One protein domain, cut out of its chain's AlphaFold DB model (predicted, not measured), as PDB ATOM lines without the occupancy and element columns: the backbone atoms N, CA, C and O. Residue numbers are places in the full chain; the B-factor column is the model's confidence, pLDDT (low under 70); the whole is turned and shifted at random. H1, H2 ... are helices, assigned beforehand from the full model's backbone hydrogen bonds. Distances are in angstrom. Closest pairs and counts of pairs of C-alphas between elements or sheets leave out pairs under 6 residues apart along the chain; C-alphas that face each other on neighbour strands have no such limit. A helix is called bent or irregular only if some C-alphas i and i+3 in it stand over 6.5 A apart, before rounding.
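AT A GLANCE: This is residues 103 to 268 of the 286 residues of the protein "Polyprenyl synthetase" of Eubacterium limosum (UniProt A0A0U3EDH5). Four long helices make a row in the order H1, H2, H3, H7, with H1 beside H2 in a hairpin, H3 crossing H2 steeply and H7 beside H3; three shorter helices, H4, H5 and H6, form a head at one end. The printed part has 166 residues with seven named helices, H1 to H7 along the chain, and no named strand: the class is all helix. It is compact, with a radius of gyration of the C-alphas of 17.6 A, yet elongated, spanning 56 by 31 by 27 A.

IN THESE COORDINATES: Find C-alpha 163 at (118.660, 198.268, 176.059); from there H3, residues 163 to 186, runs 36.6 A. It is irregular, but only just: C-alphas 164 and 167 are 6.6 A apart. H2, residues 135 to 157, is 31.1 A long with a kink of 42 degrees near residue 145; it is neither bent nor irregular, but only just, with C-alphas 142 and 145 6.2 A apart. H1, residues 103 to 126, begins at C-alpha 103, (112.394, 209.434, 169.827), and is 34.9 A long. H7, residues 245 to 267, runs 33.2 A to C-alpha 267 at (112.668, 188.830, 176.937). Look for the head in H4, residues 201 to 213, H5, residues 215 to 226, and H6, residues 230 to 242, lengths 18.3 A, 16.0 A and 19.5 A; H6 is irregular, with C-alphas 231 and 234 7.6 A apart.

HOW THE PARTS SIT: Start at H3, which touches H7, closest C-alphas Ala 175 and Gln 253 at 4.3 A, at a shallow tilt of 24 degrees, opposite ways. H3 touches H2, closest C-alphas Ala 147 and Tyr 170 at 4.7 A, at a steep tilt of 59 degrees. H1 and H2, a helical hairpin, touch at Ala 116 and Thr 145, their closest C-alphas, 4.3 A apart. H1 and H7 are apart. The hub is H4, touching five helices; it touches H7 with residues 201 to 206 alone, closest C-alphas Pro 202 and Ala 245 at 5.0 A. H4 and H5 are a helical hairpin, closest C-alphas Ala 210 and Tyr 218 at 5.0 A. H6 is about perpendicular to H4, at 85 degrees. In H1, H5 and H7 every O i to N i+4 pair is within hydrogen-bond range; the counts are 15 of 19 in H2, 17 of 20 in H3, 8 of 9 in H4 and 7 of 9 in H6.

THE WHOLE: The farthest C-alphas, Tyr 103 and Ser 216, are 57.6 A apart. The printed part has no cut; the link from H3 to H4 is long, 14 residues. Mean pLDDT of the printed part is 89.2, with residues 124 to 132 under 70.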
ATOM      1  N   TYR A 103     111.151 208.656 169.736       85.75
ATOM      2  CA  TYR A 103     112.394 209.434 169.827       85.75
ATOM      3  C   TYR A 103     113.545 208.677 170.516       85.75
ATOM      4  O   TYR A 103     114.687 208.765 170.072       85.75
ATOM      5  N   GLU A 104     113.260 207.882 171.549       85.69
ATOM      6  CA  GLU A 104     114.268 207.068 172.238       85.69
ATOM      7  C   GLU A 104     114.871 206.017 171.298       85.69
ATOM      8  O   GLU A 104     116.089 205.840 171.261       85.69
ATOM      9  N   ALA A 105     114.040 205.380 170.467       85.00
ATOM     10  CA  ALA A 105     114.513 204.427 169.465       85.00
ATOM     11  C   ALA A 105     115.451 205.090 168.438       85.00
ATOM     12  O   ALA A 105     116.448 204.481 168.049       85.00
ATOM     13  N   LYS A 106     115.194 206.352 168.055       88.06
ATOM     14  CA  LYS A 106     116.106 207.128 167.190       88.06
ATOM     15  C   LYS A 106     117.451 207.374 167.865       88.06
ATOM     16  O   LYS A 106     118.482 207.091 167.266       88.06
ATOM     17  N   LEU A 107     117.447 207.827 169.120       89.56
ATOM     18  CA  LEU A 107     118.684 208.068 169.871       89.56
ATOM     19  C   LEU A 107     119.511 206.790 170.044       89.56
ATOM     20  O   LEU A 107     120.735 206.814 169.915       89.56
ATOM     21  N   ILE A 108     118.853 205.662 170.324       89.31
ATOM     22  CA  ILE A 108     119.520 204.363 170.435       89.31
ATOM     23  C   ILE A 108     120.108 203.957 169.082       89.31
ATOM     24  O   ILE A 108     121.269 203.547 169.038       89.31
ATOM     25  N   PHE A 109     119.357 204.094 167.989       89.44
ATOM     26  CA  PHE A 109     119.851 203.814 166.642       89.44
ATOM     27  C   PHE A 109     121.099 204.638 166.314       89.44
ATOM     28  O   PHE A 109     122.153 204.067 166.042       89.44
ATOM     29  N   GLU A 110     121.015 205.963 166.437       90.31
ATOM     30  CA  GLU A 110     122.125 206.881 166.163       90.31
ATOM     31  C   GLU A 110     123.352 206.566 167.022       90.31
ATOM     32  O   GLU A 110     124.474 206.504 166.516       90.31
ATOM     33  N   LYS A 111     123.155 206.296 168.318       92.94
ATOM     34  CA  LYS A 111     124.239 205.893 169.219       92.94
ATOM     35  C   LYS A 111     124.926 204.611 168.745       92.94
ATOM     36  O   LYS A 111     126.153 204.553 168.761       92.94
ATOM     37  N   ASN A 112     124.165 203.592 168.350       92.94
ATOM     38  CA  ASN A 112     124.730 202.324 167.888       92.94
ATOM     39  C   ASN A 112     125.464 202.485 166.549       92.94
ATOM     40  O   ASN A 112     126.571 201.974 166.419       92.94
ATOM     41  N   ILE A 113     124.918 203.253 165.600       91.25
ATOM     42  CA  ILE A 113     125.610 203.561 164.338       91.25
ATOM     43  C   ILE A 113     126.926 204.305 164.600       91.25
ATOM     44  O   ILE A 113     127.964 203.917 164.070       91.25
ATOM     45  N   ASN A 114     126.922 205.316 165.473       91.69
ATOM     46  CA  ASN A 114     128.139 206.050 165.833       91.69
ATOM     47  C   ASN A 114     129.193 205.150 166.492       91.69
ATOM     48  O   ASN A 114     130.385 205.300 166.227       91.69
ATOM     49  N   LEU A 115     128.770 204.210 167.342       92.25
ATOM     50  CA  LEU A 115     129.678 203.234 167.938       92.25
ATOM     51  C   LEU A 115     130.244 202.286 166.877       92.25
ATOM     52  O   LEU A 115     131.457 202.100 166.854       92.25
ATOM     53  N   ALA A 116     129.418 201.750 165.975       89.88
ATOM     54  CA  ALA A 116     129.880 200.890 164.885       89.88
ATOM     55  C   ALA A 116     130.927 201.596 164.005       89.88
ATOM     56  O   ALA A 116     132.001 201.050 163.769       89.88
ATOM     57  N   LEU A 117     130.668 202.849 163.610       86.25
ATOM     58  CA  LEU A 117     131.613 203.662 162.835       86.25
ATOM     59  C   LEU A 117     132.927 203.907 163.585       86.25
ATOM     60  O   LEU A 117     134.000 203.838 162.989       86.25
ATOM     61  N   LYS A 118     132.858 204.175 164.894       88.06
ATOM     62  CA  LYS A 118     134.054 204.355 165.722       88.06
ATOM     63  C   LYS A 118     134.912 203.086 165.748       88.06
ATOM     64  O   LYS A 118     136.113 203.178 165.526       88.06
ATOM     65  N   TYR A 119     134.308 201.923 165.999       85.12
ATOM     66  CA  TYR A 119     135.050 200.659 166.047       85.12
ATOM     67  C   TYR A 119     135.634 200.271 164.685       85.12
ATOM     68  O   TYR A 119     136.767 199.801 164.639       85.12
ATOM     69  N   SER A 120     134.923 200.546 163.588       80.69
ATOM     70  CA  SER A 120     135.448 200.371 162.227       80.69
ATOM     71  C   SER A 120     136.682 201.254 161.967       80.69
ATOM     72  O   SER A 120     137.699 200.776 161.466       80.69
ATOM     73  N   ALA A 121     136.663 202.524 162.391       78.88
ATOM     74  CA  ALA A 121     137.827 203.408 162.272       78.88
ATOM     75  C   ALA A 121     139.020 202.954 163.142       78.88
ATOM     76  O   ALA A 121     140.182 203.039 162.722       78.88
ATOM     77  N   ASP A 122     138.741 202.455 164.348       74.56
ATOM     78  CA  ASP A 122     139.761 201.906 165.242       74.56
ATOM     79  C   ASP A 122     140.399 200.632 164.641       74.56
ATOM     80  O   ASP A 122     141.613 200.449 164.746       74.56
ATOM     81  N   GLU A 123     139.624 199.781 163.958       70.88
ATOM     82  CA  GLU A 123     140.114 198.570 163.277       70.88
ATOM     83  C   GLU A 123     141.157 198.892 162.193       70.88
ATOM     84  O   GLU A 123     142.252 198.318 162.211       70.88
ATOM     85  N   ILE A 124     140.883 199.886 161.338       64.19
ATOM     86  CA  ILE A 124     141.814 200.369 160.297       64.19
ATOM     87  C   ILE A 124     143.162 200.785 160.907       64.19
ATOM     88  O   ILE A 124     144.227 200.527 160.343       64.19
ATOM     89  N   THR A 125     143.132 201.409 162.085       59.88
ATOM     90  CA  THR A 125     144.335 201.923 162.756       59.88
ATOM     91  C   THR A 125     145.175 200.793 163.376       59.88
ATOM     92  O   THR A 125     146.406 200.875 163.423       59.88
ATOM     93  N   ILE A 126     144.533 199.711 163.831       56.56
ATOM     94  CA  ILE A 126     145.143 198.645 164.648       56.56
ATOM     95  C   ILE A 126     145.785 197.525 163.812       56.56
ATOM     96  O   ILE A 126     146.767 196.930 164.271       56.56
ATOM     97  N   LEU A 127     145.317 197.284 162.579       55.12
ATOM     98  CA  LEU A 127     145.869 196.292 161.629       55.12
ATOM     99  C   LEU A 127     147.357 196.516 161.257       55.12
ATOM    100  O   LEU A 127     147.959 195.724 160.529       55.12
ATOM    101  N   SER A 128     147.968 197.580 161.782       51.41
ATOM    102  CA  SER A 128     149.381 197.932 161.656       51.41
ATOM    103  C   SER A 128     150.308 197.293 162.712       51.41
ATOM    104  O   SER A 128     151.518 197.504 162.647       51.41
ATOM    105  N   SER A 129     149.795 196.507 163.673       54.22
ATOM    106  CA  SER A 129     150.596 195.961 164.788       54.22
ATOM    107  C   SER A 129     150.346 194.467 165.075       54.22
ATOM    108  O   SER A 129     149.214 193.997 164.995       54.22
ATOM    109  N   GLU A 130     151.381 193.712 165.496       55.38
ATOM    110  CA  GLU A 130     151.288 192.297 165.953       55.38
ATOM    111  C   GLU A 130     150.329 192.086 167.155       55.38
ATOM    112  O   GLU A 130     150.091 190.958 167.587       55.38
ATOM    113  N   ILE A 131     149.766 193.164 167.711       56.66
ATOM    114  CA  ILE A 131     148.970 193.197 168.945       56.66
ATOM    115  C   ILE A 131     147.664 192.382 168.815       56.66
ATOM    116  O   ILE A 131     147.114 191.945 169.824       56.66
ATOM    117  N   PHE A 132     147.195 192.090 167.597       63.50
ATOM    118  CA  PHE A 132     145.882 191.479 167.349       63.50
ATOM    119  C   PHE A 132     145.841 189.935 167.297       63.50
ATOM    120  O   PHE A 132     144.846 189.351 166.878       63.50
ATOM    121  N   LEU A 133     146.889 189.240 167.745       73.56
ATOM    122  CA  LEU A 133     146.962 187.766 167.703       73.56
ATOM    123  C   LEU A 133     146.398 187.076 168.959       73.56
ATOM    124  O   LEU A 133     146.751 185.934 169.271       73.56
ATOM    125  N   ASN A 134     145.520 187.763 169.694       83.75
ATOM    126  CA  ASN A 134     144.832 187.210 170.854       83.75
ATOM    127  C   ASN A 134     143.310 187.195 170.655       83.75
ATOM    128  O   ASN A 134     142.714 188.072 170.037       83.75
ATOM    129  N   GLU A 135     142.683 186.166 171.212       89.69
ATOM    130  CA  GLU A 135     141.254 185.905 171.056       89.69
ATOM    131  C   GLU A 135     140.372 186.969 171.731       89.69
ATOM    132  O   GLU A 135     139.301 187.310 171.234       89.69
ATOM    133  N   MET A 136     140.830 187.549 172.843       88.25
ATOM    134  CA  MET A 136     140.071 188.578 173.554       88.25
ATOM    135  C   MET A 136     139.905 189.848 172.708       88.25
ATOM    136  O   MET A 136     138.834 190.452 172.711       88.25
ATOM    137  N   ASP A 137     140.946 190.253 171.987       84.25
ATOM    138  CA  ASP A 137     140.919 191.429 171.122       84.25
ATOM    139  C   ASP A 137     140.033 191.215 169.897       84.25
ATOM    140  O   ASP A 137     139.294 192.131 169.533       84.25
ATOM    141  N   TYR A 138     140.017 190.002 169.338       87.81
ATOM    142  CA  TYR A 138     139.056 189.624 168.302       87.81
ATOM    143  C   TYR A 138     137.613 189.899 168.766       87.81
ATOM    144  O   TYR A 138     136.880 190.655 168.123       87.81
ATOM    145  N   PHE A 139     137.223 189.386 169.939       88.69
ATOM    146  CA  PHE A 139     135.870 189.581 170.478       88.69
ATOM    147  C   PHE A 139     135.567 191.009 170.945       88.69
ATOM    148  O   PHE A 139     134.403 191.412 170.972       88.69
ATOM    149  N   LYS A 140     136.582 191.775 171.358       83.75
ATOM    150  CA  LYS A 140     136.392 193.149 171.848       83.75
ATOM    151  C   LYS A 140     136.356 194.188 170.740       83.75
ATOM    152  O   LYS A 140     135.669 195.188 170.915       83.75
ATOM    153  N   LYS A 141     137.122 193.997 169.663       79.69
ATOM    154  CA  LYS A 141     137.302 195.025 168.630       79.69
ATOM    155  C   LYS A 141     136.626 194.627 167.323       79.69
ATOM    156  O   LYS A 141     135.732 195.347 166.899       79.69
ATOM    157  N   LYS A 142     136.938 193.451 166.763       81.88
ATOM    158  CA  LYS A 142     136.359 193.013 165.476       81.88
ATOM    159  C   LYS A 142     134.852 192.762 165.579       81.88
ATOM    160  O   LYS A 142     134.070 193.254 164.778       81.88
ATOM    161  N   ILE A 143     134.416 192.076 166.635       88.38
ATOM    162  CA  ILE A 143     132.984 191.814 166.854       88.38
ATOM    163  C   ILE A 143     132.192 193.082 167.198       88.38
ATOM    164  O   ILE A 143     130.990 193.136 166.937       88.38
ATOM    165  N   ALA A 144     132.823 194.103 167.785       86.56
ATOM    166  CA  ALA A 144     132.108 195.286 168.253       86.56
ATOM    167  C   ALA A 144     131.406 196.028 167.107       86.56
ATOM    168  O   ALA A 144     130.229 196.359 167.254       86.56
ATOM    169  N   THR A 145     132.074 196.222 165.966       86.81
ATOM    170  CA  THR A 145     131.493 196.865 164.774       86.81
ATOM    171  C   THR A 145     130.189 196.178 164.358       86.81
ATOM    172  O   THR A 145     129.125 196.807 164.360       86.81
ATOM    173  N   SER A 146     130.246 194.866 164.112       87.81
ATOM    174  CA  SER A 146     129.093 194.060 163.694       87.81
ATOM    175  C   SER A 146     128.000 194.008 164.768       87.81
ATOM    176  O   SER A 146     126.817 194.121 164.452       87.81
ATOM    177  N   ALA A 147     128.367 193.905 166.050       92.69
ATOM    178  CA  ALA A 147     127.412 193.858 167.157       92.69
ATOM    179  C   ALA A 147     126.640 195.176 167.335       92.69
ATOM    180  O   ALA A 147     125.435 195.150 167.599       92.69
ATOM    181  N   PHE A 148     127.303 196.327 167.186       93.44
ATOM    182  CA  PHE A 148     126.637 197.626 167.270       93.44
ATOM    183  C   PHE A 148     125.746 197.883 166.052       93.44
ATOM    184  O   PHE A 148     124.614 198.328 166.238       93.44
ATOM    185  N   LEU A 149     126.185 197.541 164.835       91.69
ATOM    186  CA  LEU A 149     125.342 197.659 163.640       91.69
ATOM    187  C   LEU A 149     124.102 196.754 163.733       91.69
ATOM    188  O   LEU A 149     122.978 197.221 163.548       91.69
ATOM    189  N   MET A 150     124.293 195.492 164.131       93.12
ATOM    190  CA  MET A 150     123.212 194.547 164.419       93.12
ATOM    191  C   MET A 150     122.233 195.122 165.443       93.12
ATOM    192  O   MET A 150     121.022 195.132 165.230       93.12
ATOM    193  N   ASN A 151     122.753 195.640 166.560       94.88
ATOM    194  CA  ASN A 151     121.904 196.196 167.599       94.88
ATOM    195  C   ASN A 151     121.157 197.442 167.118       94.88
ATOM    196  O   ASN A 151     120.010 197.628 167.507       94.88
ATOM    197  N   ALA A 152     121.748 198.267 166.250       93.19
ATOM    198  CA  ALA A 152     121.036 199.382 165.637       93.19
ATOM    199  C   ALA A 152     119.775 198.883 164.915       93.19
ATOM    200  O   ALA A 152     118.689 199.384 165.199       93.19
ATOM    201  N   ILE A 153     119.906 197.847 164.078       93.62
ATOM    202  CA  ILE A 153     118.803 197.232 163.319       93.62
ATOM    203  C   ILE A 153     117.768 196.605 164.256       93.62
ATOM    204  O   ILE A 153     116.571 196.848 164.103       93.62
ATOM    205  N   VAL A 154     118.207 195.845 165.262       94.44
ATOM    206  CA  VAL A 154     117.309 195.216 166.244       94.44
ATOM    207  C   VAL A 154     116.457 196.270 166.951       94.44
ATOM    208  O   VAL A 154     115.236 196.146 166.996       94.44
ATOM    209  N   GLN A 155     117.070 197.342 167.452       92.12
ATOM    210  CA  GLN A 155     116.371 198.346 168.261       92.12
ATOM    211  C   GLN A 155     115.332 199.134 167.461       92.12
ATOM    212  O   GLN A 155     114.269 199.446 167.994       92.12
ATOM    213  N   ILE A 156     115.595 199.417 166.181       91.31
ATOM    214  CA  ILE A 156     114.618 200.085 165.302       91.31
ATOM    215  C   ILE A 156     113.539 199.142 164.780       91.31
ATOM    216  O   ILE A 156     112.504 199.612 164.299       91.31
ATOM    217  N   SER A 157     113.794 197.834 164.823       92.62
ATOM    218  CA  SER A 157     112.843 196.805 164.402       92.62
ATOM    219  C   SER A 157     111.820 196.518 165.488       92.62
ATOM    220  O   SER A 157     110.682 196.198 165.169       92.62
ATOM    221  N   LEU A 158     112.177 196.675 166.761       92.06
ATOM    222  CA  LEU A 158     111.256 196.456 167.871       92.06
ATOM    223  C   LEU A 158     110.123 197.499 167.897       92.06
ATOM    224  O   LEU A 158     110.352 198.672 167.597       92.06
ATOM    225  N   PRO A 159     108.906 197.120 168.337       89.62
ATOM    226  CA  PRO A 159     107.856 198.094 168.637       89.62
ATOM    227  C   PRO A 159     108.284 199.082 169.732       89.62
ATOM    228  O   PRO A 159     107.968 200.266 169.653       89.62
ATOM    229  N   ASN A 160     109.022 198.586 170.732       87.69
ATOM    230  CA  ASN A 160     109.588 199.367 171.825       87.69
ATOM    231  C   ASN A 160     111.057 198.967 172.034       87.69
ATOM    232  O   ASN A 160     111.331 197.770 172.157       87.69
ATOM    233  N   PRO A 161     112.002 199.922 172.087       84.50
ATOM    234  CA  PRO A 161     113.415 199.608 172.261       84.50
ATOM    235  C   PRO A 161     113.697 199.002 173.644       84.50
ATOM    236  O   PRO A 161     113.067 199.355 174.642       84.50
ATOM    237  N   ILE A 162     114.676 198.094 173.718       86.56
ATOM    238  CA  ILE A 162     115.080 197.413 174.955       86.56
ATOM    239  C   ILE A 162     116.605 197.367 175.025       86.56
ATOM    240  O   ILE A 162     117.248 196.538 174.380       86.56
ATOM    241  N   ASN A 163     117.200 198.192 175.891       79.56
ATOM    242  CA  ASN A 163     118.660 198.268 176.059       79.56
ATOM    243  C   ASN A 163     119.318 196.910 176.373       79.56
ATOM    244  O   ASN A 163     120.445 196.649 175.956       79.56
ATOM    245  N   LYS A 164     118.610 196.023 177.082       84.69
ATOM    246  CA  LYS A 164     119.118 194.694 177.459       84.69
ATOM    247  C   LYS A 164     119.282 193.728 176.272       84.69
ATOM    248  O   LYS A 164     119.986 192.732 176.414       84.69
ATOM    249  N   LEU A 165     118.711 194.030 175.102       90.56
ATOM    250  CA  LEU A 165     118.865 193.204 173.898       90.56
ATOM    251  C   LEU A 165     120.203 193.381 173.181       90.56
ATOM    252  O   LEU A 165     120.470 192.645 172.237       90.56
ATOM    253  N   PHE A 166     121.092 194.261 173.655       93.69
ATOM    254  CA  PHE A 166     122.457 194.294 173.124       93.69
ATOM    255  C   PHE A 166     123.139 192.921 173.214       93.69
ATOM    256  O   PHE A 166     123.829 192.523 172.283       93.69
ATOM    257  N   SER A 167     122.891 192.156 174.283       94.88
ATOM    258  CA  SER A 167     123.438 190.802 174.428       94.88
ATOM    259  C   SER A 167     122.968 189.856 173.320       94.88
ATOM    260  O   SER A 167     123.766 189.061 172.836       94.88
ATOM    261  N   PHE A 168     121.705 189.961 172.880       96.12
ATOM    262  CA  PHE A 168     121.214 189.205 171.725       96.12
ATOM    263  C   PHE A 168     122.029 189.562 170.478       96.12
ATOM    264  O   PHE A 168     122.631 188.681 169.869       96.12
ATOM    265  N   SER A 169     122.113 190.857 170.166       95.69
ATOM    266  CA  SER A 169     122.839 191.378 169.006       95.69
ATOM    267  C   SER A 169     124.321 190.998 169.022       95.69
ATOM    268  O   SER A 169     124.889 190.685 167.981       95.69
ATOM    269  N   TYR A 170     124.943 190.974 170.203       95.56
ATOM    270  CA  TYR A 170     126.338 190.587 170.389       95.56
ATOM    271  C   TYR A 170     126.564 189.100 170.094       95.56
ATOM    272  O   TYR A 170     127.412 188.766 169.270       95.56
ATOM    273  N   PHE A 171     125.787 188.200 170.705       96.31
ATOM    274  CA  PHE A 171     125.938 186.762 170.460       96.31
ATOM    275  C   PHE A 171     125.541 186.371 169.032       96.31
ATOM    276  O   PHE A 171     126.253 185.603 168.388       96.31
ATOM    277  N   PHE A 172     124.451 186.931 168.510       94.81
ATOM    278  CA  PHE A 172     124.049 186.702 167.125       94.81
ATOM    279  C   PHE A 172     125.106 187.250 166.149       94.81
ATOM    280  O   PHE A 172     125.472 186.578 165.187       94.81
ATOM    281  N   GLY A 173     125.675 188.426 166.434       93.00
ATOM    282  CA  GLY A 173     126.777 189.009 165.666       93.00
ATOM    283  C   GLY A 173     128.038 188.143 165.664       93.00
ATOM    284  O   GLY A 173     128.613 187.930 164.600       93.00
ATOM    285  N   ILE A 174     128.433 187.573 166.813       94.75
ATOM    286  CA  ILE A 174     129.552 186.617 166.890       94.75
ATOM    287  C   ILE A 174     129.317 185.437 165.956       94.75
ATOM    288  O   ILE A 174     130.207 185.080 165.190       94.75
ATOM    289  N   ALA A 175     128.135 184.828 166.019       94.12
ATOM    290  CA  ALA A 175     127.848 183.643 165.230       94.12
ATOM    291  C   ALA A 175     127.953 183.896 163.720       94.12
ATOM    292  O   ALA A 175     128.593 183.115 163.020       94.12
ATOM    293  N   ASN A 176     127.380 185.001 163.237       91.00
ATOM    294  CA  ASN A 176     127.462 185.364 161.822       91.00
ATOM    295  C   ASN A 176     128.891 185.740 161.413       91.00
ATOM    296  O   ASN A 176     129.348 185.331 160.351       91.00
ATOM    297  N   GLN A 177     129.632 186.462 162.263       91.94
ATOM    298  CA  GLN A 177     131.021 186.801 161.950       91.94
ATOM    299  C   GLN A 177     131.903 185.555 161.861       91.94
ATOM    300  O   GLN A 177     132.774 185.495 161.005       91.94
ATOM    301  N   LEU A 178     131.695 184.564 162.732       94.44
ATOM    302  CA  LEU A 178     132.453 183.313 162.680       94.44
ATOM    303  C   LEU A 178     132.143 182.506 161.421       94.44
ATOM    304  O   LEU A 178     133.057 181.896 160.876       94.44
ATOM    305  N   ASP A 179     130.896 182.530 160.952       91.69
ATOM    306  CA  ASP A 179     130.527 181.908 159.679       91.69
ATOM    307  C   ASP A 179     131.259 182.571 158.508       91.69
ATOM    308  O   ASP A 179     131.968 181.905 157.750       91.69
ATOM    309  N   ASN A 180     131.181 183.905 158.446       90.38
ATOM    310  CA  ASN A 180     131.857 184.715 157.435       90.38
ATOM    311  C   ASN A 180     133.374 184.503 157.458       90.38
ATOM    312  O   ASN A 180     133.969 184.277 156.411       90.38
ATOM    313  N   ASP A 181     133.998 184.513 158.637       93.56
ATOM    314  CA  ASP A 181     135.441 184.303 158.798       93.56
ATOM    315  C   ASP A 181     135.869 182.890 158.345       93.56
ATOM    316  O   ASP A 181     136.958 182.719 157.797       93.56
ATOM    317  N   ILE A 182     135.042 181.860 158.572       94.44
ATOM    318  CA  ILE A 182     135.328 180.497 158.095       94.44
ATOM    319  C   ILE A 182     135.247 180.449 156.567       94.44
ATOM    320  O   ILE A 182     136.165 179.926 155.934       94.44
ATOM    321  N   ILE A 183     134.177 180.987 155.977       92.50
ATOM    322  CA  ILE A 183     133.982 181.008 154.521       92.50
ATOM    323  C   ILE A 183     135.100 181.819 153.850       92.50
ATOM    324  O   ILE A 183     135.774 181.309 152.952       92.50
ATOM    325  N   GLY A 184     135.359 183.029 154.348       91.25
ATOM    326  CA  GLY A 184     136.325 183.984 153.805       91.25
ATOM    327  C   GLY A 184     137.759 183.459 153.773       91.25
ATOM    328  O   GLY A 184     138.501 183.733 152.829       91.25
ATOM    329  N   ILE A 185     138.168 182.631 154.741       91.94
ATOM    330  CA  ILE A 185     139.499 181.999 154.721       91.94
ATOM    331  C   ILE A 185     139.682 181.066 153.523       91.94
ATOM    332  O   ILE A 185     140.799 180.969 153.010       91.94
ATOM    333  N   PHE A 186     138.628 180.370 153.089       89.69
ATOM    334  CA  PHE A 186     138.695 179.347 152.039       89.69
ATOM    335  C   PHE A 186     138.221 179.826 150.668       89.69
ATOM    336  O   PHE A 186     138.225 179.044 149.710       89.69
ATOM    337  N   GLU A 187     137.858 181.100 150.537       87.94
ATOM    338  CA  GLU A 187     137.648 181.700 149.227       87.94
ATOM    339  C   GLU A 187     138.912 181.610 148.358       87.94
ATOM    340  O   GLU A 187     140.040 181.421 148.825       87.94
ATOM    341  N   ARG A 188     138.729 181.703 147.039       81.06
ATOM    342  CA  ARG A 188     139.824 181.534 146.078       81.06
ATOM    343  C   ARG A 188     140.427 182.876 145.677       81.06
ATOM    344  O   ARG A 188     139.726 183.857 145.448       81.06
ATOM    345  N   GLY A 189     141.744 182.878 145.485       79.56
ATOM    346  CA  GLY A 189     142.473 184.015 144.926       79.56
ATOM    347  C   GLY A 189     142.479 185.238 145.842       79.56
ATOM    348  O   GLY A 189     142.577 185.117 147.063       79.56
ATOM    349  N   SER A 190     142.390 186.425 145.237       76.12
ATOM    350  CA  SER A 190     142.474 187.718 145.931       76.12
ATOM    351  C   SER A 190     141.295 188.021 146.856       76.12
ATOM    352  O   SER A 190     141.357 188.989 147.602       76.12
ATOM    353  N   HIS A 191     140.226 187.227 146.787       77.38
ATOM    354  CA  HIS A 191     139.005 187.476 147.551       77.38
ATOM    355  C   HIS A 191     139.109 186.911 148.971       77.38
ATOM    356  O   HIS A 191     138.507 187.465 149.881       77.38
ATOM    357  N   SER A 192     139.972 185.905 149.178       85.38
ATOM    358  CA  SER A 192     140.178 185.311 150.496       85.38
ATOM    359  C   SER A 192     140.644 186.310 151.546       85.38
ATOM    360  O   SER A 192     141.525 187.141 151.303       85.38
ATOM    361  N   ASP A 193     140.134 186.135 152.760       87.69
ATOM    362  CA  ASP A 193     140.540 186.899 153.939       87.69
ATOM    363  C   ASP A 193     142.053 186.821 154.167       87.69
ATOM    364  O   ASP A 193     142.682 187.800 154.568       87.69
ATOM    365  N   LEU A 194     142.670 185.682 153.836       89.00
ATOM    366  CA  LEU A 194     144.118 185.526 153.911       89.00
ATOM    367  C   LEU A 194     144.855 186.340 152.837       89.00
ATOM    368  O   LEU A 194     145.901 186.916 153.132       89.00
ATOM    369  N   ALA A 195     144.340 186.450 151.612       86.75
ATOM    370  CA  ALA A 195     144.940 187.334 150.608       86.75
ATOM    371  C   ALA A 195     144.841 188.816 151.013       86.75
ATOM    372  O   ALA A 195     145.743 189.597 150.711       86.75
ATOM    373  N   LYS A 196     143.785 189.174 151.754       83.62
ATOM    374  CA  LYS A 196     143.560 190.514 152.319       83.62
ATOM    375  C   LYS A 196     144.256 190.744 153.666       83.62
ATOM    376  O   LYS A 196     144.167 191.833 154.226       83.62
ATOM    377  N   PHE A 197     144.967 189.743 154.191       84.81
ATOM    378  CA  PHE A 197     145.610 189.780 155.509       84.81
ATOM    379  C   PHE A 197     144.662 190.080 156.679       84.81
ATOM    380  O   PHE A 197     145.076 190.660 157.688       84.81
ATOM    381  N   LYS A 198     143.392 189.680 156.565       85.31
ATOM    382  CA  LYS A 198     142.421 189.796 157.653       85.31
ATOM    383  C   LYS A 198     142.780 188.794 158.757       85.31
ATOM    384  O   LYS A 198     142.932 187.596 158.522       85.31
ATOM    385  N   ILE A 199     142.918 189.291 159.989       87.06
ATOM    386  CA  ILE A 199     143.205 188.474 161.178       87.06
ATOM    387  C   ILE A 199     141.879 187.911 161.712       87.06
ATOM    388  O   ILE A 199     141.203 188.523 162.541       87.06
ATOM    389  N   THR A 200     141.473 186.756 161.197       91.88
ATOM    390  CA  THR A 200     140.236 186.060 161.583       91.88
ATOM    391  C   THR A 200     140.444 185.156 162.801       91.88
ATOM    392  O   THR A 200     141.577 184.784 163.130       91.88
ATOM    393  N   LEU A 201     139.364 184.753 163.485       94.50
ATOM    394  CA  LEU A 201     139.505 183.860 164.645       94.50
ATOM    395  C   LEU A 201     140.150 182.509 164.288       94.50
ATOM    396  O   LEU A 201     141.060 182.104 165.019       94.50
ATOM    397  N   PRO A 202     139.782 181.821 163.185       95.94
ATOM    398  CA  PRO A 202     140.450 180.572 162.835       95.94
ATOM    399  C   PRO A 202     141.959 180.754 162.618       95.94
ATOM    400  O   PRO A 202     142.747 179.932 163.089       95.94
ATOM    401  N   PHE A 203     142.379 181.866 162.002       94.50
ATOM    402  CA  PHE A 203     143.795 182.200 161.868       94.50
ATOM    403  C   PHE A 203     144.468 182.395 163.237       94.50
ATOM    404  O   PHE A 203     145.520 181.807 163.486       94.50
ATOM    405  N   ILE A 204     143.858 183.159 164.153       94.06
ATOM    406  CA  ILE A 204     144.385 183.379 165.515       94.06
ATOM    407  C   ILE A 204     144.570 182.047 166.257       94.06
ATOM    408  O   ILE A 204     145.588 181.842 166.929       94.06
ATOM    409  N   LYS A 205     143.597 181.131 166.166       95.31
ATOM    410  CA  LYS A 205     143.679 179.824 166.836       95.31
ATOM    411  C   LYS A 205     144.792 178.965 166.247       95.31
ATOM    412  O   LYS A 205     145.624 178.474 167.012       95.31
ATOM    413  N   ALA A 206     144.857 178.862 164.922       95.38
ATOM    414  CA  ALA A 206     145.907 178.122 164.234       95.38
ATOM    415  C   ALA A 206     147.300 178.705 164.521       95.38
ATOM    416  O   ALA A 206     148.236 177.962 164.800       95.38
ATOM    417  N   TYR A 207     147.438 180.032 164.551       93.81
ATOM    418  CA  TYR A 207     148.699 180.711 164.857       93.81
ATOM    419  C   TYR A 207     149.212 180.378 166.262       93.81
ATOM    420  O   TYR A 207     150.386 180.057 166.456       93.81
ATOM    421  N   ASN A 208     148.324 180.435 167.257       92.38
ATOM    422  CA  ASN A 208     148.675 180.136 168.644       92.38
ATOM    423  C   ASN A 208     149.023 178.657 168.850       92.38
ATOM    424  O   ASN A 208     149.909 178.337 169.643       92.38
ATOM    425  N   GLU A 209     148.359 177.764 168.122       94.56
ATOM    426  CA  GLU A 209     148.633 176.329 168.158       94.56
ATOM    427  C   GLU A 209     149.962 175.991 167.455       94.56
ATOM    428  O   GLU A 209     150.817 175.324 168.046       94.56
ATOM    429  N   ALA A 210     150.211 176.574 166.279       94.88
ATOM    430  CA  ALA A 210     151.481 176.507 165.557       94.88
ATOM    431  C   ALA A 210     152.665 176.962 166.417       94.88
ATOM    432  O   ALA A 210     153.672 176.260 166.516       94.88
ATOM    433  N   LYS A 211     152.526 178.109 167.095       92.25
ATOM    434  CA  LYS A 211     153.546 178.661 167.997       92.25
ATOM    435  C   LYS A 211     153.992 177.665 169.069       92.25
ATOM    436  O   LYS A 211     155.139 177.712 169.505       92.25
ATOM    437  N   GLN A 212     153.090 176.791 169.511       92.75
ATOM    438  CA  GLN A 212     153.354 175.816 170.566       92.75
ATOM    439  C   GLN A 212     153.842 174.470 170.025       92.75
ATOM    440  O   GLN A 212     154.634 173.807 170.692       92.75
ATOM    441  N   LYS A 213     153.359 174.043 168.852       93.75
ATOM    442  CA  LYS A 213     153.484 172.646 168.403       93.75
ATOM    443  C   LYS A 213     154.170 172.451 167.055       93.75
ATOM    444  O   LYS A 213     154.624 171.345 166.775       93.75
ATOM    445  N   ASN A 214     154.266 173.480 166.217       92.19
ATOM    446  CA  ASN A 214     154.830 173.361 164.876       92.19
ATOM    447  C   ASN A 214     155.619 174.623 164.497       92.19
ATOM    448  O   ASN A 214     155.105 175.569 163.902       92.19
ATOM    449  N   ASN A 215     156.915 174.626 164.817       93.75
ATOM    450  CA  ASN A 215     157.770 175.786 164.563       93.75
ATOM    451  C   ASN A 215     157.884 176.128 163.063       93.75
ATOM    452  O   ASN A 215     157.979 177.299 162.712       93.75
ATOM    453  N   SER A 216     157.828 175.127 162.172       95.88
ATOM    454  CA  SER A 216     157.930 175.355 160.724       95.88
ATOM    455  C   SER A 216     156.741 176.155 160.192       95.88
ATOM    456  O   SER A 216     156.937 177.174 159.526       95.88
ATOM    457  N   ILE A 217     155.509 175.746 160.519       96.50
ATOM    458  CA  ILE A 217     154.324 176.495 160.087       96.50
ATOM    459  C   ILE A 217     154.228 177.843 160.806       96.50
ATOM    460  O   ILE A 217     153.849 178.833 160.189       96.50
ATOM    461  N   TYR A 218     154.665 177.922 162.067       94.88
ATOM    462  CA  TYR A 218     154.734 179.185 162.795       94.88
ATOM    463  C   TYR A 218     155.644 180.201 162.092       94.88
ATOM    464  O   TYR A 218     155.244 181.350 161.910       94.88
ATOM    465  N   THR A 219     156.830 179.790 161.625       93.81
ATOM    466  CA  THR A 219     157.705 180.661 160.822       93.81
ATOM    467  C   THR A 219     157.011 181.128 159.542       93.81
ATOM    468  O   THR A 219     157.032 182.323 159.255       93.81
ATOM    469  N   LYS A 220     156.324 180.231 158.820       94.88
ATOM    470  CA  LYS A 220     155.558 180.593 157.612       94.88
ATOM    471  C   LYS A 220     154.457 181.614 157.912       94.88
ATOM    472  O   LYS A 220     154.339 182.606 157.198       94.88
ATOM    473  N   MET A 221     153.691 181.417 158.988       92.38
ATOM    474  CA  MET A 221     152.645 182.353 159.413       92.38
ATOM    475  C   MET A 221     153.219 183.708 159.841       92.38
ATOM    476  O   MET A 221     152.624 184.741 159.535       92.38
ATOM    477  N   ARG A 222     154.386 183.737 160.498       90.62
ATOM    478  CA  ARG A 222     155.078 184.993 160.828       90.62
ATOM    479  C   ARG A 222     155.538 185.740 159.582       90.62
ATOM    480  O   ARG A 222     155.257 186.929 159.487       90.62
ATOM    481  N   SER A 223     156.185 185.069 158.629       89.25
ATOM    482  CA  SER A 223     156.595 185.708 157.372       89.25
ATOM    483  C   SER A 223     155.386 186.184 156.562       89.25
ATOM    484  O   SER A 223     155.405 187.277 156.007       89.25
ATOM    485  N   TYR A 224     154.289 185.425 156.552       90.00
ATOM    486  CA  TYR A 224     153.032 185.869 155.953       90.00
ATOM    487  C   TYR A 224     152.514 187.182 156.575       90.00
ATOM    488  O   TYR A 224     152.187 188.108 155.836       90.00
ATOM    489  N   LEU A 225     152.491 187.307 157.906       85.81
ATOM    490  CA  LEU A 225     151.994 188.512 158.585       85.81
ATOM    491  C   LEU A 225     152.942 189.711 158.486       85.81
ATOM    492  O   LEU A 225     152.514 190.819 158.163       85.81
ATOM    493  N   LEU A 226     154.217 189.497 158.810       83.88
ATOM    494  CA  LEU A 226     155.201 190.563 158.996       83.88
ATOM    495  C   LEU A 226     155.814 191.029 157.685       83.88
ATOM    496  O   LEU A 226     156.042 192.220 157.495       83.88
ATOM    497  N   GLU A 227     156.074 190.088 156.784       86.75
ATOM    498  CA  GLU A 227     156.719 190.355 155.498       86.75
ATOM    499  C   GLU A 227     155.690 190.433 154.362       86.75
ATOM    500  O   GLU A 227     156.064 190.613 153.207       86.75
ATOM    501  N   ARG A 228     154.391 190.288 154.677       86.00
ATOM    502  CA  ARG A 228     153.286 190.253 153.705       86.00
ATOM    503  C   ARG A 228     153.500 189.195 152.611       86.00
ATOM    504  O   ARG A 228     153.108 189.380 151.460       86.00
ATOM    505  N   ASN A 229     154.125 188.069 152.967       85.75
ATOM    506  CA  ASN A 229     154.469 187.012 152.020       85.75
ATOM    507  C   ASN A 229     153.280 186.069 151.760       85.75
ATOM    508  O   ASN A 229     152.987 185.169 152.550       85.75
ATOM    509  N   THR A 230     152.622 186.239 150.615       89.00
ATOM    510  CA  THR A 230     151.436 185.462 150.219       89.00
ATOM    511  C   THR A 230     151.747 184.050 149.710       89.00
ATOM    512  O   THR A 230     150.823 183.251 149.551       89.00
ATOM    513  N   CYS A 231     153.022 183.681 149.521       92.25
ATOM    514  CA  CYS A 231     153.413 182.353 149.026       92.25
ATOM    515  C   CYS A 231     152.972 181.215 149.959       92.25
ATOM    516  O   CYS A 231     152.822 180.078 149.522       92.25
ATOM    517  N   TYR A 232     152.754 181.518 151.241       92.69
ATOM    518  CA  TYR A 232     152.394 180.534 152.257       92.69
ATOM    519  C   TYR A 232     150.887 180.386 152.481       92.69
ATOM    520  O   TYR A 232     150.500 179.584 153.325       92.69
ATOM    521  N   ILE A 233     150.027 181.111 151.752       92.94
ATOM    522  CA  ILE A 233     148.570 181.075 151.986       92.94
ATOM    523  C   ILE A 233     148.029 179.639 151.939       92.94
ATOM    524  O   ILE A 233     147.315 179.242 152.855       92.94
ATOM    525  N   GLY A 234     148.422 178.836 150.944       93.50
ATOM    526  CA  GLY A 234     147.958 177.447 150.833       93.50
ATOM    527  C   GLY A 234     148.395 176.565 152.010       93.50
ATOM    528  O   GLY A 234     147.593 175.807 152.552       93.50
ATOM    529  N   ASP A 235     149.643 176.709 152.463       94.81
ATOM    530  CA  ASP A 235     150.148 175.996 153.644       94.81
ATOM    531  C   ASP A 235     149.377 176.396 154.909       94.81
ATOM    532  O   ASP A 235     149.038 175.548 155.735       94.81
ATOM    533  N   ILE A 236     149.082 177.690 155.048       95.19
ATOM    534  CA  ILE A 236     148.348 178.252 156.181       95.19
ATOM    535  C   ILE A 236     146.896 177.762 156.180       95.19
ATOM    536  O   ILE A 236     146.416 177.326 157.222       95.19
ATOM    537  N   GLN A 237     146.212 177.768 155.031       95.56
ATOM    538  CA  GLN A 237     144.849 177.235 154.893       95.56
ATOM    539  C   GLN A 237     144.784 175.760 155.296       95.56
ATOM    540  O   GLN A 237     143.940 175.377 156.108       95.56
ATOM    541  N   ASN A 238     145.709 174.944 154.783       95.81
ATOM    542  CA  ASN A 238     145.788 173.522 155.118       95.81
ATOM    543  C   ASN A 238     146.037 173.303 156.613       95.81
ATOM    544  O   ASN A 238     145.452 172.407 157.220       95.81
ATOM    545  N   TYR A 239     146.877 174.137 157.226       97.19
ATOM    546  CA  TYR A 239     147.121 174.053 158.659       97.19
ATOM    547  C   TYR A 239     145.906 174.479 159.488       97.19
ATOM    548  O   TYR A 239     145.554 173.790 160.441       97.19
ATOM    549  N   ILE A 240     145.214 175.561 159.108       97.00
ATOM    550  CA  ILE A 240     143.966 175.988 159.758       97.00
ATOM    551  C   ILE A 240     142.950 174.837 159.745       97.00
ATOM    552  O   ILE A 240     142.407 174.519 160.803       97.00
ATOM    553  N   LEU A 241     142.772 174.167 158.599       96.06
ATOM    554  CA  LEU A 241     141.894 172.996 158.463       96.06
ATOM    555  C   LEU A 241     142.297 171.834 159.379       96.06
ATOM    556  O   LEU A 241     141.429 171.171 159.931       96.06
ATOM    557  N   GLY A 242     143.597 171.577 159.547       96.00
ATOM    558  CA  GLY A 242     144.099 170.455 160.350       96.00
ATOM    559  C   GLY A 242     144.288 170.739 161.846       96.00
ATOM    560  O   GLY A 242     144.528 169.811 162.614       96.00
ATOM    561  N   SER A 243     144.217 172.002 162.272       96.00
ATOM    562  CA  SER A 243     144.596 172.433 163.631       96.00
ATOM    563  C   SER A 243     143.487 172.325 164.687       96.00
ATOM    564  O   SER A 243     143.739 172.562 165.870       96.00
ATOM    565  N   GLY A 244     142.246 172.021 164.293       96.62
ATOM    566  CA  GLY A 244     141.078 172.121 165.180       96.62
ATOM    567  C   GLY A 244     140.495 173.541 165.293       96.62
ATOM    568  O   GLY A 244     139.565 173.779 166.069       96.62
ATOM    569  N   ALA A 245     141.056 174.520 164.570       97.00
ATOM    570  CA  ALA A 245     140.629 175.919 164.633       97.00
ATOM    571  C   ALA A 245     139.207 176.134 164.089       97.00
ATOM    572  O   ALA A 245     138.459 176.947 164.637       97.00
ATOM    573  N   ILE A 246     138.821 175.403 163.041       97.75
ATOM    574  CA  ILE A 246     137.484 175.500 162.436       97.75
ATOM    575  C   ILE A 246     136.432 174.901 163.368       97.75
ATOM    576  O   ILE A 246     135.394 175.516 163.609       97.75
ATOM    577  N   GLU A 247     136.720 173.743 163.952       97.75
ATOM    578  CA  GLU A 247     135.873 173.055 164.925       97.75
ATOM    579  C   GLU A 247     135.648 173.924 166.160       97.75
ATOM    580  O   GLU A 247     134.517 174.053 166.630       97.75
ATOM    581  N   TYR A 248     136.706 174.584 166.641       97.75
ATOM    582  CA  TYR A 248     136.602 175.566 167.714       97.75
ATOM    583  C   TYR A 248     135.640 176.705 167.353       97.75
ATOM    584  O   TYR A 248     134.738 177.026 168.128       97.75
ATOM    585  N   CYS A 249     135.795 177.299 166.168       97.38
ATOM    586  CA  CYS A 249     134.942 178.405 165.734       97.38
ATOM    587  C   CYS A 249     133.478 177.967 165.577       97.38
ATOM    588  O   CYS A 249     132.591 178.657 166.074       97.38
ATOM    589  N   ARG A 250     133.217 176.788 164.999       96.75
ATOM    590  CA  ARG A 250     131.864 176.208 164.891       96.75
ATOM    591  C   ARG A 250     131.234 175.913 166.254       96.75
ATOM    592  O   ARG A 250     130.036 176.136 166.449       96.75
ATOM    593  N   PHE A 251     132.031 175.449 167.219       97.50
ATOM    594  CA  PHE A 251     131.571 175.250 168.594       97.50
ATOM    595  C   PHE A 251     131.127 176.574 169.233       97.50
ATOM    596  O   PHE A 251     130.029 176.654 169.788       97.50
ATOM    597  N   ILE A 252     131.939 177.631 169.118       97.19
ATOM    598  CA  ILE A 252     131.577 178.960 169.629       97.19
ATOM    599  C   ILE A 252     130.348 179.513 168.900       97.19
ATOM    600  O   ILE A 252     129.407 179.946 169.561       97.19
ATOM    601  N   GLN A 253     130.313 179.433 167.569       95.62
ATOM    602  CA  GLN A 253     129.183 179.851 166.738       95.62
ATOM    603  C   GLN A 253     127.871 179.214 167.219       95.62
ATOM    604  O   GLN A 253     126.910 179.930 167.502       95.62
ATOM    605  N   THR A 254     127.851 177.891 167.405       95.50
ATOM    606  CA  THR A 254     126.672 177.144 167.879       95.50
ATOM    607  C   THR A 254     126.209 177.620 169.258       95.50
ATOM    608  O   THR A 254     125.018 177.864 169.473       95.50
ATOM    609  N   ASN A 255     127.142 177.801 170.195       97.00
ATOM    610  CA  ASN A 255     126.819 178.287 171.536       97.00
ATOM    611  C   ASN A 255     126.269 179.716 171.510       97.00
ATOM    612  O   ASN A 255     125.296 180.014 172.202       97.00
ATOM    613  N   CYS A 256     126.854 180.596 170.698       96.75
ATOM    614  CA  CYS A 256     126.395 181.972 170.550       96.75
ATOM    615  C   CYS A 256     125.006 182.047 169.901       96.75
ATOM    616  O   CYS A 256     124.154 182.794 170.383       96.75
ATOM    617  N   ILE A 257     124.728 181.223 168.887       95.19
ATOM    618  CA  ILE A 257     123.389 181.091 168.294       95.19
ATOM    619  C   ILE A 257     122.383 180.689 169.361       95.19
ATOM    620  O   ILE A 257     121.418 181.417 169.591       95.19
ATOM    621  N   ASN A 258     122.620 179.571 170.051       95.94
ATOM    622  CA  ASN A 258     121.704 179.087 171.081       95.94
ATOM    623  C   ASN A 258     121.480 180.159 172.148       95.94
ATOM    624  O   ASN A 258     120.334 180.462 172.484       95.94
ATOM    625  N   LYS A 259     122.554 180.831 172.579       97.50
ATOM    626  CA  LYS A 259     122.456 181.898 173.568       97.50
ATOM    627  C   LYS A 259     121.636 183.092 173.084       97.50
ATOM    628  O   LYS A 259     120.883 183.673 173.863       97.50
ATOM    629  N   SER A 260     121.766 183.468 171.814       96.75
ATOM    630  CA  SER A 260     120.996 184.569 171.233       96.75
ATOM    631  C   SER A 260     119.488 184.270 171.253       96.75
ATOM    632  O   SER A 260     118.708 185.079 171.758       96.75
ATOM    633  N   PHE A 261     119.068 183.077 170.828       96.88
ATOM    634  CA  PHE A 261     117.654 182.691 170.827       96.88
ATOM    635  C   PHE A 261     117.093 182.480 172.243       96.88
ATOM    636  O   PHE A 261     115.950 182.856 172.504       96.88
ATOM    637  N   GLU A 262     117.896 181.968 173.183       96.81
ATOM    638  CA  GLU A 262     117.536 181.934 174.609       96.81
ATOM    639  C   GLU A 262     117.220 183.334 175.149       96.81
ATOM    640  O   GLU A 262     116.226 183.514 175.851       96.81
ATOM    641  N   LEU A 263     118.045 184.333 174.813       96.62
ATOM    642  CA  LEU A 263     117.827 185.715 175.241       96.62
ATOM    643  C   LEU A 263     116.539 186.287 174.643       96.62
ATOM    644  O   LEU A 263     115.774 186.917 175.370       96.62
ATOM    645  N   LEU A 264     116.257 186.042 173.357       96.06
ATOM    646  CA  LEU A 264     114.976 186.446 172.764       96.06
ATOM    647  C   LEU A 264     113.796 185.829 173.514       96.06
ATOM    648  O   LEU A 264     112.867 186.550 173.866       96.06
ATOM    649  N   HIS A 265     113.851 184.533 173.819       96.50
ATOM    650  CA  HIS A 265     112.776 183.860 174.545       96.50
ATOM    651  C   HIS A 265     112.621 184.387 175.977       96.50
ATOM    652  O   HIS A 265     111.503 184.585 176.445       96.50
ATOM    653  N   GLN A 266     113.732 184.685 176.652       95.81
ATOM    654  CA  GLN A 266     113.723 185.272 177.988       95.81
ATOM    655  C   GLN A 266     113.035 186.647 178.015       95.81
ATOM    656  O   GLN A 266     112.317 186.951 178.968       95.81
ATOM    657  N   TYR A 267     113.266 187.490 177.004       95.50
ATOM    658  CA  TYR A 267     112.668 188.830 176.937       95.50
ATOM    659  C   TYR A 267     111.261 188.838 176.328       95.50
ATOM    660  O   TYR A 267     110.466 189.714 176.674       95.50
ATOM    661  N   PHE A 268     110.942 187.868 175.470       96.19
ATOM    662  CA  PHE A 268     109.677 187.777 174.740       96.19
ATOM    663  C   PHE A 268     109.058 186.372 174.847       96.19
ATOM    664  O   PHE A 268     108.929 185.660 173.846       96.19
TER     665      PHE A 268